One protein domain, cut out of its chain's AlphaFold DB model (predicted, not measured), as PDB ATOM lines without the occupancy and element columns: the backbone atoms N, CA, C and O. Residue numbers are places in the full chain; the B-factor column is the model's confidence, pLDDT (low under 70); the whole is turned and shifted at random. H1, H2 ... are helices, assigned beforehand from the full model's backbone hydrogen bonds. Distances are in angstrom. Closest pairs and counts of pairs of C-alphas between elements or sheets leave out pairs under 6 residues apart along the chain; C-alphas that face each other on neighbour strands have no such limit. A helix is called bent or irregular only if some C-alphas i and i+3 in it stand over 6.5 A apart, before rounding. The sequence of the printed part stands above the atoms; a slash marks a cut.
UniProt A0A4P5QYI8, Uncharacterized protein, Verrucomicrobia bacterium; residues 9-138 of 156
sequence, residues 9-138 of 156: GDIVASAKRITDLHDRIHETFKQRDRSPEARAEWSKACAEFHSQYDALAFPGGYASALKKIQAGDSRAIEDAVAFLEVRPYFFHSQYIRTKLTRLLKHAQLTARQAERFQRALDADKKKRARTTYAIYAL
ATOM      1  N   GLY A   9      37.730  -8.809 108.123       87.31
ATOM      2  CA  GLY A   9      37.639  -7.740 109.117       87.31
ATOM      3  C   GLY A   9      36.311  -6.985 109.066       87.31
ATOM      4  O   GLY A   9      35.721  -6.749 110.115       87.31
ATOM      5  N   ASP A  10      35.785  -6.702 107.872       90.12
ATOM      6  CA  ASP A  10      34.505  -5.997 107.704       90.12
ATOM      7  C   ASP A  10      33.325  -6.832 108.222       90.12
ATOM      8  O   ASP A  10      32.424  -6.309 108.879       90.12
ATOM      9  N   ILE A  11      33.352  -8.152 107.992       90.81
ATOM     10  CA  ILE A  11      32.332  -9.082 108.508       90.81
ATOM     11  C   ILE A  11      32.365  -9.113 110.044       90.81
ATOM     12  O   ILE A  11      31.315  -9.086 110.688       90.81
ATOM     13  N   VAL A  12      33.560  -9.143 110.644       92.25
ATOM     14  CA  VAL A  12      33.725  -9.116 112.109       92.25
ATOM     15  C   VAL A  12      33.271  -7.779 112.697       92.25
ATOM     16  O   VAL A  12      32.553  -7.768 113.696       92.25
ATOM     17  N   ALA A  13      33.633  -6.657 112.073       92.81
ATOM     18  CA  ALA A  13      33.224  -5.328 112.520       92.81
ATOM     19  C   ALA A  13      31.699  -5.149 112.449       92.81
ATOM     20  O   ALA A  13      31.086  -4.673 113.404       92.81
ATOM     21  N   SER A  14      31.076  -5.605 111.358       92.88
ATOM     22  CA  SER A  14      29.619  -5.552 111.190       92.88
ATOM     23  C   SER A  14      28.905  -6.410 112.235       92.88
ATOM     24  O   SER A  14      27.953  -5.955 112.864       92.88
ATOM     25  N   ALA A  15      29.418  -7.616 112.502       93.69
ATOM     26  CA  ALA A  15      28.907  -8.483 113.559       93.69
ATOM     27  C   ALA A  15      28.966  -7.814 114.937       93.69
ATOM     28  O   ALA A  15      27.974  -7.826 115.662       93.69
ATOM     29  N   LYS A  16      30.101  -7.182 115.275       94.94
ATOM     30  CA  LYS A  16      30.240  -6.428 116.525       94.94
ATOM     31  C   LYS A  16      29.211  -5.300 116.604       94.94
ATOM     32  O   LYS A  16      28.552  -5.156 117.626       94.94
ATOM     33  N   ARG A  17      29.026  -4.538 115.523       95.81
ATOM     34  CA  ARG A  17      28.066  -3.429 115.491       95.81
ATOM     35  C   ARG A  17      26.625  -3.897 115.718       95.81
ATOM     36  O   ARG A  17      25.888  -3.225 116.433       95.81
ATOM     37  N   ILE A  18      26.232  -5.040 115.151       94.94
ATOM     38  CA  ILE A  18      24.910  -5.638 115.400       94.94
ATOM     39  C   ILE A  18      24.763  -6.023 116.871       94.94
ATOM     40  O   ILE A  18      23.718  -5.750 117.455       94.94
ATOM     41  N   THR A  19      25.791  -6.633 117.466       95.50
ATOM     42  CA  THR A  19      25.792  -6.972 118.895       95.50
ATOM     43  C   THR A  19      25.628  -5.720 119.753       95.50
ATOM     44  O   THR A  19      24.701  -5.674 120.550       95.50
ATOM     45  N   ASP A  20      26.411  -4.666 119.505       96.00
ATOM     46  CA  ASP A  20      26.321  -3.408 120.259       96.00
ATOM     47  C   ASP A  20      24.907  -2.777 120.163       96.00
ATOM     48  O   ASP A  20      24.363  -2.275 121.149       96.00
ATOM     49  N   LEU A  21      24.280  -2.807 118.977       95.38
ATOM     50  CA  LEU A  21      22.908  -2.315 118.781       95.38
ATOM     51  C   LEU A  21      21.869  -3.178 119.510       95.38
ATOM     52  O   LEU A  21      20.920  -2.651 120.091       95.38
ATOM     53  N   HIS A  22      22.040  -4.499 119.474       96.00
ATOM     54  CA  HIS A  22      21.145  -5.444 120.131       96.00
ATOM     55  C   HIS A  22      21.244  -5.346 121.662       96.00
ATOM     56  O   HIS A  22      20.224  -5.342 122.349       96.00
ATOM     57  N   ASP A  23      22.452  -5.164 122.194       95.62
ATOM     58  CA  ASP A  23      22.689  -4.936 123.619       95.62
ATOM     59  C   ASP A  23      22.035  -3.628 124.079       95.62
ATOM     60  O   ASP A  23      21.364  -3.597 125.110       95.62
ATOM     61  N   ARG A  24      22.106  -2.561 123.272       96.25
ATOM     62  CA  ARG A  24      21.400  -1.302 123.564       96.25
ATOM     63  C   ARG A  24      19.880  -1.481 123.637       96.25
ATOM     64  O   ARG A  24      19.239  -0.864 124.493       96.25
ATOM     65  N   ILE A  25      19.287  -2.315 122.778       96.12
ATOM     66  CA  ILE A  25      17.861  -2.664 122.893       96.12
ATOM     67  C   ILE A  25      17.602  -3.343 124.237       96.12
ATOM     68  O   ILE A  25      16.660  -2.966 124.929       96.12
ATOM     69  N   HIS A  26      18.430  -4.310 124.634       95.81
ATOM     70  CA  HIS A  26      18.263  -4.997 125.912       95.81
ATOM     71  C   HIS A  26      18.393  -4.055 127.113       95.81
ATOM     72  O   HIS A  26      17.579  -4.140 128.032       95.81
ATOM     73  N   GLU A  27      19.354  -3.131 127.106       96.12
ATOM     74  CA  GLU A  27      19.522  -2.168 128.199       96.12
ATOM     75  C   GLU A  27      18.353  -1.182 128.301       96.12
ATOM     76  O   GLU A  27      17.828  -0.950 129.390       96.12
ATOM     77  N   THR A  28      17.884  -0.646 127.171       95.25
ATOM     78  CA  THR A  28      16.727   0.267 127.148       95.25
ATOM     79  C   THR A  28      15.418  -0.455 127.480       95.25
ATOM     80  O   THR A  28      14.576   0.080 128.202       95.25
ATOM     81  N   PHE A  29      15.267  -1.715 127.060       95.44
ATOM     82  CA  PHE A  29      14.101  -2.549 127.361       95.44
ATOM     83  C   PHE A  29      13.889  -2.754 128.866       95.44
ATOM     84  O   PHE A  29      12.737  -2.767 129.301       95.44
ATOM     85  N   LYS A  30      14.965  -2.875 129.662       95.88
ATOM     86  CA  LYS A  30      14.895  -3.008 131.135       95.88
ATOM     87  C   LYS A  30      14.285  -1.782 131.818       95.88
ATOM     88  O   LYS A  30      13.786  -1.892 132.933       95.88
ATOM     89  N   GLN A  31      14.360  -0.615 131.179       93.88
ATOM     90  CA  GLN A  31      13.937   0.664 131.752       93.88
ATOM     91  C   GLN A  31      12.665   1.226 131.107       93.88
ATOM     92  O   GLN A  31      12.135   2.216 131.600       93.88
ATOM     93  N   ARG A  32      12.154   0.597 130.039       95.38
ATOM     94  CA  ARG A  32      11.094   1.147 129.174       95.38
ATOM     95  C   ARG A  32       9.807   1.550 129.903       95.38
ATOM     96  O   ARG A  32       9.103   2.429 129.430       95.38
ATOM     97  N   ASP A  33       9.495   0.887 131.016       95.75
ATOM     98  CA  ASP A  33       8.245   1.087 131.758       95.75
ATOM     99  C   ASP A  33       8.390   2.153 132.867       95.75
ATOM    100  O   ASP A  33       7.434   2.428 133.584       95.75
ATOM    101  N   ARG A  34       9.576   2.771 133.018       95.06
ATOM    102  CA  ARG A  34       9.843   3.794 134.047       95.06
ATOM    103  C   ARG A  34       9.255   5.162 133.715       95.06
ATOM    104  O   ARG A  34       8.904   5.897 134.631       95.06
ATOM    105  N   SER A  35       9.192   5.521 132.434       96.19
ATOM    106  CA  SER A  35       8.625   6.790 131.977       96.19
ATOM    107  C   SER A  35       8.317   6.759 130.470       96.19
ATOM    108  O   SER A  35       8.841   5.896 129.752       96.19
ATOM    109  N   PRO A  36       7.502   7.698 129.955       96.31
ATOM    110  CA  PRO A  36       7.292   7.862 128.516       96.31
ATOM    111  C   PRO A  36       8.597   8.076 127.733       96.31
ATOM    112  O   PRO A  36       8.758   7.525 126.643       96.31
ATOM    113  N   GLU A  37       9.559   8.806 128.299       96.44
ATOM    114  CA  GLU A  37      10.872   9.059 127.696       96.44
ATOM    115  C   GLU A  37      11.695   7.769 127.605       96.44
ATOM    116  O   GLU A  37      12.283   7.479 126.563       96.44
ATOM    117  N   ALA A  38      11.687   6.941 128.655       95.19
ATOM    118  CA  ALA A  38      12.366   5.647 128.636       95.19
ATOM    119  C   ALA A  38      11.773   4.705 127.573       95.19
ATOM    120  O   ALA A  38      12.499   3.959 126.908       95.19
ATOM    121  N   ARG A  39      10.453   4.770 127.357       95.56
ATOM    122  CA  ARG A  39       9.781   4.039 126.277       95.56
ATOM    123  C   ARG A  39      10.179   4.554 124.895       95.56
ATOM    124  O   ARG A  39      10.396   3.745 123.990       95.56
ATOM    125  N   ALA A  40      10.294   5.873 124.733       96.56
ATOM    126  CA  ALA A  40      10.746   6.497 123.493       96.56
ATOM    127  C   ALA A  40      12.197   6.112 123.156       96.56
ATOM    128  O   ALA A  40      12.483   5.766 122.010       96.56
ATOM    129  N   GLU A  41      13.092   6.070 124.145       95.50
ATOM    130  CA  GLU A  41      14.482   5.633 123.952       95.50
ATOM    131  C   GLU A  41      14.588   4.160 123.538       95.50
ATOM    132  O   GLU A  41      15.343   3.827 122.621       95.50
ATOM    133  N   TRP A  42      13.787   3.274 124.139       97.44
ATOM    134  CA  TRP A  42      13.695   1.885 123.683       97.44
ATOM    135  C   TRP A  42      13.166   1.786 122.244       97.44
ATOM    136  O   TRP A  42      13.742   1.078 121.417       97.44
ATOM    137  N   SER A  43      12.115   2.540 121.908       97.12
ATOM    138  CA  SER A  43      11.569   2.583 120.547       97.12
ATOM    139  C   SER A  43      12.607   3.064 119.524       97.12
ATOM    140  O   SER A  43      12.771   2.449 118.468       97.12
ATOM    141  N   LYS A  44      13.384   4.097 119.870       97.12
ATOM    142  CA  LYS A  44      14.491   4.615 119.057       97.12
ATOM    143  C   LYS A  44      15.600   3.581 118.868       97.12
ATOM    144  O   LYS A  44      16.083   3.419 117.749       97.12
ATOM    145  N   ALA A  45      15.979   2.853 119.921       96.00
ATOM    146  CA  ALA A  45      16.962   1.774 119.828       96.00
ATOM    147  C   ALA A  45      16.493   0.652 118.881       96.00
ATOM    148  O   ALA A  45      17.268   0.191 118.042       96.00
ATOM    149  N   CYS A  46      15.214   0.266 118.954       96.62
ATOM    150  CA  CYS A  46      14.612  -0.697 118.029       96.62
ATOM    151  C   CYS A  46      14.625  -0.192 116.578       96.62
ATOM    152  O   CYS A  46      15.034  -0.924 115.677       96.62
ATOM    153  N   ALA A  47      14.218   1.059 116.340       96.50
ATOM    154  CA  ALA A  47      14.215   1.654 115.003       96.50
ATOM    155  C   ALA A  47      15.629   1.714 114.398       96.50
ATOM    156  O   ALA A  47      15.831   1.330 113.243       96.50
ATOM    157  N   GLU A  48      16.622   2.124 115.191       96.12
ATOM    158  CA  GLU A  48      18.021   2.166 114.764       96.12
ATOM    159  C   GLU A  48      18.528   0.767 114.383       96.12
ATOM    160  O   GLU A  48      19.079   0.595 113.293       96.12
ATOM    161  N   PHE A  49      18.281  -0.239 115.230       95.00
ATOM    162  CA  PHE A  49      18.645  -1.626 114.947       95.00
ATOM    163  C   PHE A  49      18.026  -2.118 113.637       95.00
ATOM    164  O   PHE A  49      18.755  -2.575 112.760       95.00
ATOM    165  N   HIS A  50      16.708  -1.980 113.462       92.38
ATOM    166  CA  HIS A  50      16.025  -2.468 112.263       92.38
ATOM    167  C   HIS A  50      16.487  -1.762 110.983       92.38
ATOM    168  O   HIS A  50      16.626  -2.422 109.954       92.38
ATOM    169  N   SER A  51      16.784  -0.460 111.049       93.56
ATOM    170  CA  SER A  51      17.265   0.306 109.891       93.56
ATOM    171  C   SER A  51      18.653  -0.130 109.404       93.56
ATOM    172  O   SER A  51      18.914  -0.126 108.203       93.56
ATOM    173  N   GLN A  52      19.540  -0.536 110.320       93.06
ATOM    174  CA  GLN A  52      20.921  -0.914 109.998       93.06
ATOM    175  C   GLN A  52      21.099  -2.427 109.816       93.06
ATOM    176  O   GLN A  52      22.075  -2.856 109.197       93.06
ATOM    177  N   TYR A  53      20.180  -3.243 110.344       92.38
ATOM    178  CA  TYR A  53      20.359  -4.689 110.441       92.38
ATOM    179  C   TYR A  53      20.613  -5.353 109.087       92.38
ATOM    180  O   TYR A  53      21.582  -6.094 108.968       92.38
ATOM    181  N   ASP A  54      19.795  -5.088 108.062       89.50
ATOM    182  CA  ASP A  54      19.935  -5.777 106.768       89.50
ATOM    183  C   ASP A  54      21.303  -5.509 106.118       89.50
ATOM    184  O   ASP A  54      21.952  -6.443 105.644       89.50
ATOM    185  N   ALA A  55      21.774  -4.259 106.177       88.50
ATOM    186  CA  ALA A  55      23.049  -3.838 105.600       88.50
ATOM    187  C   ALA A  55      24.269  -4.368 106.376       88.50
ATOM    188  O   ALA A  55      25.297  -4.667 105.771       88.50
ATOM    189  N   LEU A  56      24.164  -4.488 107.705       90.50
ATOM    190  CA  LEU A  56      25.239  -5.016 108.553       90.50
ATOM    191  C   LEU A  56      25.271  -6.550 108.576       90.50
ATOM    192  O   LEU A  56      26.338  -7.147 108.704       90.50
ATOM    193  N   ALA A  57      24.109  -7.205 108.503       87.50
ATOM    194  CA  ALA A  57      23.998  -8.654 108.664       87.50
ATOM    195  C   ALA A  57      24.646  -9.410 107.506       87.50
ATOM    196  O   ALA A  57      25.172 -10.511 107.702       87.50
ATOM    197  N   PHE A  58      24.612  -8.826 106.309       85.81
ATOM    198  CA  PHE A  58      25.283  -9.374 105.149       85.81
ATOM    199  C   PHE A  58      25.750  -8.259 104.198       85.81
ATOM    200  O   PHE A  58      24.992  -7.321 103.941       85.81
ATOM    201  N   PRO A  59      26.961  -8.368 103.627       79.94
ATOM    202  CA  PRO A  59      27.472  -7.406 102.654       79.94
ATOM    203  C   PRO A  59      26.506  -7.179 101.481       79.94
ATOM    204  O   PRO A  59      26.143  -8.110 100.767       79.94
ATOM    205  N   GLY A  60      26.078  -5.931 101.281       75.69
ATOM    206  CA  GLY A  60      25.135  -5.575 100.212       75.69
ATOM    207  C   GLY A  60      23.663  -5.902 100.501       75.69
ATOM    208  O   GLY A  60      22.853  -5.862  99.572       75.69
ATOM    209  N   GLY A  61      23.318  -6.195 101.759       86.06
ATOM    210  CA  GLY A  61      21.955  -6.478 102.205       86.06
ATOM    211  C   GLY A  61      21.614  -7.963 102.122       86.06
ATOM    212  O   GLY A  61      21.800  -8.604 101.083       86.06
ATOM    213  N   TYR A  62      21.086  -8.530 103.207       88.06
ATOM    214  CA  TYR A  62      20.815  -9.965 103.293       88.06
ATOM    215  C   TYR A  62      19.751 -10.413 102.288       88.06
ATOM    216  O   TYR A  62      19.960 -11.383 101.558       88.06
ATOM    217  N   ALA A  63      18.635  -9.688 102.185       87.75
ATOM    218  CA  ALA A  63      17.567 -10.048 101.249       87.75
ATOM    219  C   ALA A  63      18.026 -10.009  99.777       87.75
ATOM    220  O   ALA A  63      17.681 -10.891  98.987       87.75
ATOM    221  N   SER A  64      18.826  -9.001  99.417       89.50
ATOM    222  CA  SER A  64      19.394  -8.844  98.072       89.50
ATOM    223  C   SER A  64      20.414  -9.942  97.764       89.50
ATOM    224  O   SER A  64      20.365 -10.564  96.700       89.50
ATOM    225  N   ALA A  65      21.286 -10.254  98.725       90.25
ATOM    226  CA  ALA A  65      22.295 -11.292  98.578       90.25
ATOM    227  C   ALA A  65      21.697 -12.678  98.314       90.25
ATOM    228  O   ALA A  65      22.192 -13.391  97.445       90.25
ATOM    229  N   LEU A  66      20.603 -13.053  98.990       92.12
ATOM    230  CA  LEU A  66      19.941 -14.341  98.742       92.12
ATOM    231  C   LEU A  66      19.498 -14.488  97.279       92.12
ATOM    232  O   LEU A  66      19.730 -15.535  96.677       92.12
ATOM    233  N   LYS A  67      18.912 -13.432  96.699       92.69
ATOM    234  CA  LYS A  67      18.489 -13.417  95.290       92.69
ATOM    235  C   LYS A  67      19.685 -13.529  94.345       92.69
ATOM    236  O   LYS A  67      19.642 -14.294  93.389       92.69
ATOM    237  N   LYS A  68      20.771 -12.807  94.633       92.75
ATOM    238  CA  LYS A  68      22.002 -12.840  93.828       92.75
ATOM    239  C   LYS A  68      22.677 -14.214  93.849       92.75
ATOM    240  O   LYS A  68      23.060 -14.713  92.799       92.75
ATOM    241  N   ILE A  69      22.748 -14.865  95.012       93.38
ATOM    242  CA  ILE A  69      23.284 -16.232  95.137       93.38
ATOM    243  C   ILE A  69      22.443 -17.216  94.319       93.38
ATOM    244  O   ILE A  69      22.995 -18.059  93.619       93.38
ATOM    245  N   GLN A  70      21.111 -17.100  94.379       92.50
ATOM    246  CA  GLN A  70      20.207 -17.924  93.570       92.50
ATOM    247  C   GLN A  70      20.401 -17.702  92.066       92.50
ATOM    248  O   GLN A  70      20.316 -18.655  91.301       92.50
ATOM    249  N   ALA A  71      20.707 -16.470  91.656       92.62
ATOM    250  CA  ALA A  71      21.028 -16.126  90.275       92.62
ATOM    251  C   ALA A  71      22.447 -16.552  89.839       92.62
ATOM    252  O   ALA A  71      22.819 -16.325  88.693       92.62
ATOM    253  N   GLY A  72      23.246 -17.158  90.727       91.38
ATOM    254  CA  GLY A  72      24.611 -17.585  90.417       91.38
ATOM    255  C   GLY A  72      25.637 -16.449  90.394       91.38
ATOM    256  O   GLY A  72      26.716 -16.616  89.831       91.38
ATOM    257  N   ASP A  73      25.328 -15.297  90.996       92.69
ATOM    258  CA  ASP A  73      26.256 -14.169  91.070       92.69
ATOM    259  C   ASP A  73      27.524 -14.575  91.834       92.69
ATOM    260  O   ASP A  73      27.490 -14.875  93.034       92.69
ATOM    261  N   SER A  74      28.657 -14.591  91.127       90.94
ATOM    262  CA  SER A  74      29.911 -15.109  91.681       90.94
ATOM    263  C   SER A  74      30.360 -14.314  92.904       90.94
ATOM    264  O   SER A  74      30.939 -14.881  93.828       90.94
ATOM    265  N   ARG A  75      30.043 -13.015  92.953       89.62
ATOM    266  CA  ARG A  75      30.428 -12.147  94.057       89.62
ATOM    267  C   ARG A  75      29.594 -12.411  95.306       89.62
ATOM    268  O   ARG A  75      30.155 -12.558  96.386       89.62
ATOM    269  N   ALA A  76      28.283 -12.542  95.172       92.31
ATOM    270  CA  ALA A  76      27.417 -12.896  96.287       92.31
ATOM    271  C   ALA A  76      27.748 -14.297  96.836       92.31
ATOM    272  O   ALA A  76      27.681 -14.522  98.047       92.31
ATOM    273  N   ILE A  77      28.163 -15.225  95.966       93.88
ATOM    274  CA  ILE A  77      28.686 -16.540  96.362       93.88
ATOM    275  C   ILE A  77      29.989 -16.396  97.161       93.88
ATOM    276  O   ILE A  77      30.113 -17.006  98.224       93.88
ATOM    277  N   GLU A  78      30.942 -15.577  96.703       93.06
ATOM    278  CA  GLU A  78      32.181 -15.293  97.441       93.06
ATOM    279  C   GLU A  78      31.908 -14.720  98.834       93.06
ATOM    280  O   GLU A  78      32.477 -15.191  99.823       93.06
ATOM    281  N   ASP A  79      30.996 -13.753  98.927       92.25
ATOM    282  CA  ASP A  79      30.623 -13.114 100.188       92.25
ATOM    283  C   ASP A  79      29.962 -14.127 101.138       92.25
ATOM    284  O   ASP A  79      30.249 -14.156 102.339       92.25
ATOM    285  N   ALA A  80      29.136 -15.033 100.603       94.25
ATOM    286  CA  ALA A  80      28.493 -16.089 101.381       94.25
ATOM    287  C   ALA A  80      29.501 -17.123 101.895       94.25
ATOM    288  O   ALA A  80      29.430 -17.532 103.057       94.25
ATOM    289  N   VAL A  81      30.470 -17.516 101.064       94.50
ATOM    290  CA  VAL A  81      31.566 -18.399 101.477       94.50
ATOM    291  C   VAL A  81      32.417 -17.717 102.551       94.50
ATOM    292  O   VAL A  81      32.660 -18.319 103.598       94.50
ATOM    293  N   ALA A  82      32.799 -16.451 102.365       93.69
ATOM    294  CA  ALA A  82      33.552 -15.684 103.356       93.69
ATOM    295  C   ALA A  82      32.803 -15.581 104.698       93.69
ATOM    296  O   ALA A  82      33.395 -15.788 105.760       93.69
ATOM    297  N   PHE A  83      31.489 -15.350 104.668       94.06
ATOM    298  CA  PHE A  83      30.646 -15.336 105.864       94.06
ATOM    299  C   PHE A  83      30.661 -16.685 106.602       94.06
ATOM    300  O   PHE A  83      30.796 -16.728 107.830       94.06
ATOM    301  N   LEU A  84      30.572 -17.805 105.872       94.44
ATOM    302  CA  LEU A  84      30.640 -19.150 106.454       94.44
ATOM    303  C   LEU A  84      32.025 -19.503 107.001       94.44
ATOM    304  O   LEU A  84      32.110 -20.276 107.954       94.44
ATOM    305  N   GLU A  85      33.092 -18.940 106.442       94.06
ATOM    306  CA  GLU A  85      34.452 -19.105 106.954       94.06
ATOM    307  C   GLU A  85      34.709 -18.272 108.217       94.06
ATOM    308  O   GLU A  85      35.402 -18.740 109.119       94.06
ATOM    309  N   VAL A  86      34.199 -17.036 108.282       93.62
ATOM    310  CA  VAL A  86      34.368 -16.143 109.447       93.62
ATOM    311  C   VAL A  86      33.484 -16.586 110.612       93.62
ATOM    312  O   VAL A  86      33.917 -16.539 111.760       93.62
ATOM    313  N   ARG A  87      32.269 -17.073 110.324       91.31
ATOM    314  CA  ARG A  87      31.278 -17.529 111.318       91.31
ATOM    315  C   ARG A  87      30.975 -16.465 112.384       91.31
ATOM    316  O   ARG A  87      31.088 -16.762 113.578       91.31
ATOM    317  N   PRO A  88      30.576 -15.247 111.980       91.88
ATOM    318  CA  PRO A  88      30.252 -14.200 112.935       91.88
ATOM    319  C   PRO A  88      29.102 -14.622 113.864       91.88
ATOM    320  O   PRO A  88      28.179 -15.348 113.471       91.88
ATOM    321  N   TYR A  89      29.160 -14.161 115.111       91.00
ATOM    322  CA  TYR A  89      28.151 -14.442 116.126       91.00
ATOM    323  C   TYR A  89      27.419 -13.152 116.501       91.00
ATOM    324  O   TYR A  89      28.027 -12.243 117.052       91.00
ATOM    325  N   PHE A  90      26.135 -13.086 116.153       92.62
ATOM    326  CA  PHE A  90      25.216 -11.987 116.451       92.62
ATOM    327  C   PHE A  90      23.768 -12.489 116.309       92.62
ATOM    328  O   PHE A  90      23.531 -13.627 115.883       92.62
ATOM    329  N   PHE A  91      22.785 -11.649 116.643       89.50
ATOM    330  CA  PHE A  91      21.359 -11.973 116.533       89.50
ATOM    331  C   PHE A  91      20.984 -12.530 115.145       89.50
ATOM    332  O   PHE A  91      21.224 -11.893 114.121       89.50
ATOM    333  N   HIS A  92      20.380 -13.724 115.111       90.50
ATOM    334  CA  HIS A  92      20.005 -14.466 113.892       90.50
ATOM    335  C   HIS A  92      21.159 -14.950 112.987       90.50
ATOM    336  O   HIS A  92      20.893 -15.544 111.936       90.50
ATOM    337  N   SER A  93      22.434 -14.833 113.387       92.12
ATOM    338  CA  SER A  93      23.547 -15.266 112.525       92.12
ATOM    339  C   SER A  93      23.487 -16.764 112.186       92.12
ATOM    340  O   SER A  93      23.762 -17.160 111.056       92.12
ATOM    341  N   GLN A  94      23.028 -17.620 113.105       91.38
ATOM    342  CA  GLN A  94      22.849 -19.055 112.843       91.38
ATOM    343  C   GLN A  94      21.776 -19.349 111.780       91.38
ATOM    344  O   GLN A  94      21.931 -20.281 110.980       91.38
ATOM    345  N   TYR A  95      20.701 -18.559 111.748       92.31
ATOM    346  CA  TYR A  95      19.658 -18.677 110.732       92.31
ATOM    347  C   TYR A  95      20.204 -18.298 109.353       92.31
ATOM    348  O   TYR A  95      20.042 -19.061 108.398       92.31
ATOM    349  N   ILE A  96      20.942 -17.185 109.282       93.38
ATOM    350  CA  ILE A  96      21.650 -16.738 108.076       93.38
ATOM    351  C   ILE A  96      22.588 -17.843 107.581       93.38
ATOM    352  O   ILE A  96      22.474 -18.288 106.440       93.38
ATOM    353  N   ARG A  97      23.445 -18.388 108.454       93.31
ATOM    354  CA  ARG A  97      24.368 -19.485 108.108       93.31
ATOM    355  C   ARG A  97      23.642 -20.702 107.543       93.31
ATOM    356  O   ARG A  97      24.091 -21.282 106.556       93.31
ATOM    357  N   THR A  98      22.527 -21.087 108.159       94.25
ATOM    358  CA  THR A  98      21.726 -22.237 107.720       94.25
ATOM    359  C   THR A  98      21.145 -22.004 106.328       94.25
ATOM    360  O   THR A  98      21.239 -22.886 105.475       94.25
ATOM    361  N   LYS A  99      20.593 -20.813 106.070       94.88
ATOM    362  CA  LYS A  99      20.063 -20.447 104.751       94.88
ATOM    363  C   LYS A  99      21.152 -20.382 103.683       94.88
ATOM    364  O   LYS A  99      20.997 -21.023 102.647       94.88
ATOM    365  N   LEU A 100      22.268 -19.702 103.952       95.06
ATOM    366  CA  LEU A 100      23.399 -19.617 103.021       95.06
ATOM    367  C   LEU A 100      23.959 -21.001 102.684       95.06
ATOM    368  O   LEU A 100      24.175 -21.313 101.521       95.06
ATOM    369  N   THR A 101      24.111 -21.869 103.688       95.56
ATOM    370  CA  THR A 101      24.574 -23.249 103.476       95.56
ATOM    371  C   THR A 101      23.646 -24.022 102.542       95.56
ATOM    372  O   THR A 101      24.120 -24.766 101.691       95.56
ATOM    373  N   ARG A 102      22.323 -23.874 102.697       95.38
ATOM    374  CA  ARG A 102      21.347 -24.536 101.819       95.38
ATOM    375  C   ARG A 102      21.439 -24.017 100.387       95.38
ATOM    376  O   ARG A 102      21.442 -24.830  99.475       95.38
ATOM    377  N   LEU A 103      21.560 -22.705 100.194       94.69
ATOM    378  CA  LEU A 103      21.687 -22.119  98.857       94.69
ATOM    379  C   LEU A 103      22.985 -22.545  98.163       94.69
ATOM    380  O   LEU A 103      22.940 -23.017  97.033       94.69
ATOM    381  N   LEU A 104      24.126 -22.453  98.850       95.25
ATOM    382  CA  LEU A 104      25.430 -22.788  98.268       95.25
ATOM    383  C   LEU A 104      25.566 -24.268  97.892       95.25
ATOM    384  O   LEU A 104      26.307 -24.585  96.973       95.25
ATOM    385  N   LYS A 105      24.824 -25.173  98.545       94.75
ATOM    386  CA  LYS A 105      24.766 -26.594  98.152       94.75
ATOM    387  C   LYS A 105      24.157 -26.830  96.770       94.75
ATOM    388  O   LYS A 105      24.412 -27.878  96.188       94.75
ATOM    389  N   HIS A 106      23.331 -25.906  96.289       92.94
ATOM    390  CA  HIS A 106      22.636 -26.017  95.007       92.94
ATOM    391  C   HIS A 106      23.125 -24.991  93.976       92.94
ATOM    392  O   HIS A 106      22.673 -25.011  92.836       92.94
ATOM    393  N   ALA A 107      24.033 -24.093  94.364       91.62
ATOM    394  CA  ALA A 107      24.604 -23.093  93.473       91.62
ATOM    395  C   ALA A 107      25.722 -23.694  92.607       91.62
ATOM    396  O   ALA A 107      26.412 -24.630  93.015       91.62
ATOM    397  N   GLN A 108      25.943 -23.110  91.430       91.56
ATOM    398  CA  GLN A 108      27.117 -23.418  90.616       91.56
ATOM    399  C   GLN A 108      28.343 -22.752  91.247       91.56
ATOM    400  O   GLN A 108      28.482 -21.531  91.217       91.56
ATOM    401  N   LEU A 109      29.211 -23.554  91.860       93.31
ATOM    402  CA  LEU A 109      30.437 -23.085  92.502       93.31
ATOM    403  C   LEU A 109      31.639 -23.361  91.602       93.31
ATOM    404  O   LEU A 109      31.779 -24.451  91.049       93.31
ATOM    405  N   THR A 110      32.565 -22.408  91.525       94.44
ATOM    406  CA  THR A 110      33.903 -22.689  90.986       94.44
ATOM    407  C   THR A 110      34.637 -23.690  91.883       94.44
ATOM    408  O   THR A 110      34.348 -23.794  93.079       94.44
ATOM    409  N   ALA A 111      35.647 -24.386  91.351       94.88
ATOM    410  CA  ALA A 111      36.435 -25.353  92.127       94.88
ATOM    411  C   ALA A 111      37.000 -24.747  93.429       94.88
ATOM    412  O   ALA A 111      36.898 -25.342  94.502       94.88
ATOM    413  N   ARG A 112      37.507 -23.508  93.355       94.56
ATOM    414  CA  ARG A 112      38.032 -22.770  94.513       94.56
ATOM    415  C   ARG A 112      36.948 -22.453  95.548       94.56
ATOM    416  O   ARG A 112      37.192 -22.557  96.750       94.56
ATOM    417  N   GLN A 113      35.758 -22.051  95.101       94.31
ATOM    418  CA  GLN A 113      34.624 -21.769  95.986       94.31
ATOM    419  C   GLN A 113      34.119 -23.036  96.667       94.31
ATOM    420  O   GLN A 113      33.893 -23.021  97.875       94.31
ATOM    421  N   ALA A 114      34.000 -24.134  95.918       95.69
ATOM    422  CA  ALA A 114      33.582 -25.427  96.441       95.69
ATOM    423  C   ALA A 114      34.551 -25.939  97.516       95.69
ATOM    424  O   ALA A 114      34.120 -26.330  98.600       95.69
ATOM    425  N   GLU A 115      35.862 -25.854  97.271       96.81
ATOM    426  CA  GLU A 115      36.890 -26.240  98.244       96.81
ATOM    427  C   GLU A 115      36.791 -25.410  99.538       96.81
ATOM    428  O   GLU A 115      36.798 -25.943 100.651       96.81
ATOM    429  N   ARG A 116      36.667 -24.082  99.414       96.50
ATOM    430  CA  ARG A 116      36.508 -23.173 100.561       96.50
ATOM    431  C   ARG A 116      35.219 -23.428 101.334       96.50
ATOM    432  O   ARG A 116      35.248 -23.508 102.563       96.50
ATOM    433  N   PHE A 117      34.110 -23.617 100.626       96.56
ATOM    434  CA  PHE A 117      32.828 -23.970 101.220       96.56
ATOM    435  C   PHE A 117      32.924 -25.281 102.007       96.56
ATOM    436  O   PHE A 117      32.526 -25.326 103.172       96.56
ATOM    437  N   GLN A 118      33.535 -26.315 101.426       96.69
ATOM    438  CA  GLN A 118      33.720 -27.605 102.086       96.69
ATOM    439  C   GLN A 118      34.570 -27.477 103.360       96.69
ATOM    440  O   GLN A 118      34.161 -27.948 104.424       96.69
ATOM    441  N   ARG A 119      35.688 -26.737 103.307       96.00
ATOM    442  CA  ARG A 119      36.501 -26.429 104.499       96.00
ATOM    443  C   ARG A 119      35.692 -25.734 105.596       96.00
ATOM    444  O   ARG A 119      35.830 -26.081 106.772       96.00
ATOM    445  N   ALA A 120      34.840 -24.775 105.235       94.44
ATOM    446  CA  ALA A 120      33.985 -24.076 106.191       94.44
ATOM    447  C   ALA A 120      32.967 -25.022 106.861       94.44
ATOM    448  O   ALA A 120      32.756 -24.944 108.077       94.44
ATOM    449  N   LEU A 121      32.376 -25.955 106.102       94.06
ATOM    450  CA  LEU A 121      31.471 -26.974 106.643       94.06
ATOM    451  C   LEU A 121      32.183 -27.917 107.616       94.06
ATOM    452  O   LEU A 121      31.660 -28.203 108.695       94.06
ATOM    453  N   ASP A 122      33.383 -28.375 107.274       94.06
ATOM    454  CA  ASP A 122      34.130 -29.299 108.125       94.06
ATOM    455  C   ASP A 122      34.625 -28.621 109.409       94.06
ATOM    456  O   ASP A 122      34.575 -29.216 110.491       94.06
ATOM    457  N   ALA A 123      34.988 -27.337 109.342       90.38
ATOM    458  CA  ALA A 123      35.263 -26.524 110.526       90.38
ATOM    459  C   ALA A 123      34.020 -26.333 111.423       90.38
ATOM    460  O   ALA A 123      34.137 -26.270 112.655       90.38
ATOM    461  N   ASP A 124      32.813 -26.248 110.848       87.00
ATOM    462  CA  ASP A 124      31.570 -26.209 111.627       87.00
ATOM    463  C   ASP A 124      31.313 -27.534 112.348       87.00
ATOM    464  O   ASP A 124      31.107 -27.524 113.565       87.00
ATOM    465  N   LYS A 125      31.408 -28.661 111.629       87.44
ATOM    466  CA  LYS A 125      31.244 -30.012 112.192       87.44
ATOM    467  C   LYS A 125      32.207 -30.261 113.354       87.44
ATOM    468  O   LYS A 125      31.764 -30.639 114.437       87.44
ATOM    469  N   LYS A 126      33.504 -29.971 113.168       87.56
ATOM    470  CA  LYS A 126      34.532 -30.120 114.216       87.56
ATOM    471  C   LYS A 126      34.198 -29.306 115.470       87.56
ATOM    472  O   LYS A 126      34.337 -29.809 116.583       87.56
ATOM    473  N   LYS A 127      33.725 -28.063 115.315       80.75
ATOM    474  CA  LYS A 127      33.344 -27.218 116.463       80.75
ATOM    475  C   LYS A 127      32.119 -27.775 117.194       80.75
ATOM    476  O   LYS A 127      32.141 -27.826 118.419       80.75
ATOM    477  N   ARG A 128      31.088 -28.225 116.466       77.00
ATOM    478  CA  ARG A 128      29.889 -28.826 117.077       77.00
ATOM    479  C   ARG A 128      30.229 -30.088 117.865       77.00
ATOM    480  O   ARG A 128      29.806 -30.195 119.007       77.00
ATOM    481  N   ALA A 129      31.053 -30.975 117.302       77.06
ATOM    482  CA  ALA A 129      31.503 -32.181 117.993       77.06
ATOM    483  C   ALA A 129      32.190 -31.843 119.327       77.06
ATOM    484  O   ALA A 129      31.827 -32.399 120.359       77.06
ATOM    485  N   ARG A 130      33.107 -30.864 119.341       73.56
ATOM    486  CA  ARG A 130      33.775 -30.404 120.575       73.56
ATOM    487  C   ARG A 130      32.787 -29.908 121.635       73.56
ATOM    488  O   ARG A 130      32.936 -30.258 122.799       73.56
ATOM    489  N   THR A 131      31.783 -29.121 121.246       65.88
ATOM    490  CA  THR A 131      30.741 -28.644 122.173       65.88
ATOM    491  C   THR A 131      29.921 -29.803 122.742       65.88
ATOM    492  O   THR A 131      29.676 -29.843 123.942       65.88
ATOM    493  N   THR A 132      29.546 -30.770 121.905       62.75
ATOM    494  CA  THR A 132      28.811 -31.965 122.329       62.75
ATOM    495  C   THR A 132      29.622 -32.792 123.332       62.75
ATOM    496  O   THR A 132      29.120 -33.081 124.415       62.75
ATOM    497  N   TYR A 133      30.892 -33.092 123.041       58.47
ATOM    498  CA  TYR A 133      31.769 -33.815 123.971       58.47
ATOM    499  C   TYR A 133      31.996 -33.062 125.287       58.47
ATOM    500  O   TYR A 133      32.002 -33.699 126.334       58.47
ATOM    501  N   ALA A 134      32.118 -31.730 125.271       61.44
ATOM    502  CA  ALA A 134      32.243 -30.937 126.495       61.44
ATOM    503  C   ALA A 134      30.980 -31.016 127.376       61.44
ATOM    504  O   ALA A 134      31.089 -31.209 128.584       61.44
ATOM    505  N   ILE A 135      29.783 -30.939 126.783       60.91
ATOM    506  CA  ILE A 135      28.512 -31.075 127.520       60.91
ATOM    507  C   ILE A 135      28.365 -32.487 128.107       60.91
ATOM    508  O   ILE A 135      27.963 -32.634 129.261       60.91
ATOM    509  N   TYR A 136      28.710 -33.531 127.345       58.03
ATOM    510  CA  TYR A 136      28.671 -34.908 127.849       58.03
ATOM    511  C   TYR A 136      29.741 -35.178 128.918       58.03
ATOM    512  O   TYR A 136      29.450 -35.875 129.887       58.03
ATOM    513  N   ALA A 137      30.943 -34.609 128.792       56.88
ATOM    514  CA  ALA A 137      32.013 -34.750 129.780       56.88
ATOM    515  C   ALA A 137      31.669 -34.061 131.113       56.88
ATOM    516  O   ALA A 137      31.908 -34.634 132.173       56.88
ATOM    517  N   LEU A 138      31.021 -32.890 131.075       53.66
ATOM    518  CA  LEU A 138      30.532 -32.189 132.274       53.66
ATOM    519  C   LEU A 138      29.384 -32.925 132.986       53.66
ATOM    520  O   LEU A 138      29.163 -32.715 134.172       53.66
TER     521      LEU A 138
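Overview. This is residues 9 to 138 of the 156 residues of an uncharacterized protein of Verrucomicrobia bacterium (UniProt A0A4P5QYI8). A long helical hairpin, H1 and H2, reaches out from a small cluster of three helices, H3, H4 and H5. H6 begins packed on H4, and its residues 125 to 138 stick out as a free arm. The printed part has 130 residues, with six named helices, H1 to H6 in order, and no named strand: all helix. It is loose, with a radius of gyration of the C-alphas of 17.9 A, and flat, spanning 58 by 44 by 23 A.

Along the chain. H1, residues 9 to 29, begins at C-alpha 9 (37.639, -7.740, 109.117) and is 30.2 A long. H2, residues 36 to 57, is 30.8 A long and irregular, with C-alphas 51 and 54 7.3 A apart and a kink of 34 degrees near residue 51. H3 is residues 62 to 70, H4 residues 74 to 86 and H5 residues 93 to 104. H6, residues 111 to 138, is 41.2 A long and ends at C-alpha 138 (30.532, -32.189, 132.274).

Arrangement. H1 and H2 form a hairpin at a shallow tilt of 19 degrees, opposite ways; their closest C-alphas, Thr 28 and Trp 42, are 4.9 A apart. H2 and H3 only just touch, with 3 pairs of C-alphas within 8 A, and only at the corner, closest at Asp 54 and Tyr 62, 5.5 A. H4 is the hub. It forms a hairpin with H5, at a steep tilt of 44 degrees, closest at the C-alphas of Ala 80 and Leu 100, 6.4 A. H6 touches H4 with residues 113 to 121 alone, closest at the C-alphas of Ala 120 and Glu 85, 5.1 A. H1 and H6 are apart. Every O i to N i+4 pair is within hydrogen-bond range in H1, H4, H5 and H6, against 16 of 18 in H2 and 4 of 5 in H3.

Size, cuts and confidence. The C-alphas of Ser 35 and Ala 111, the two farthest apart, are 58.3 A apart. The printed part has no cut and no long link. The mean pLDDT of the printed part is 90.6; residues 131 to 138 are under 70.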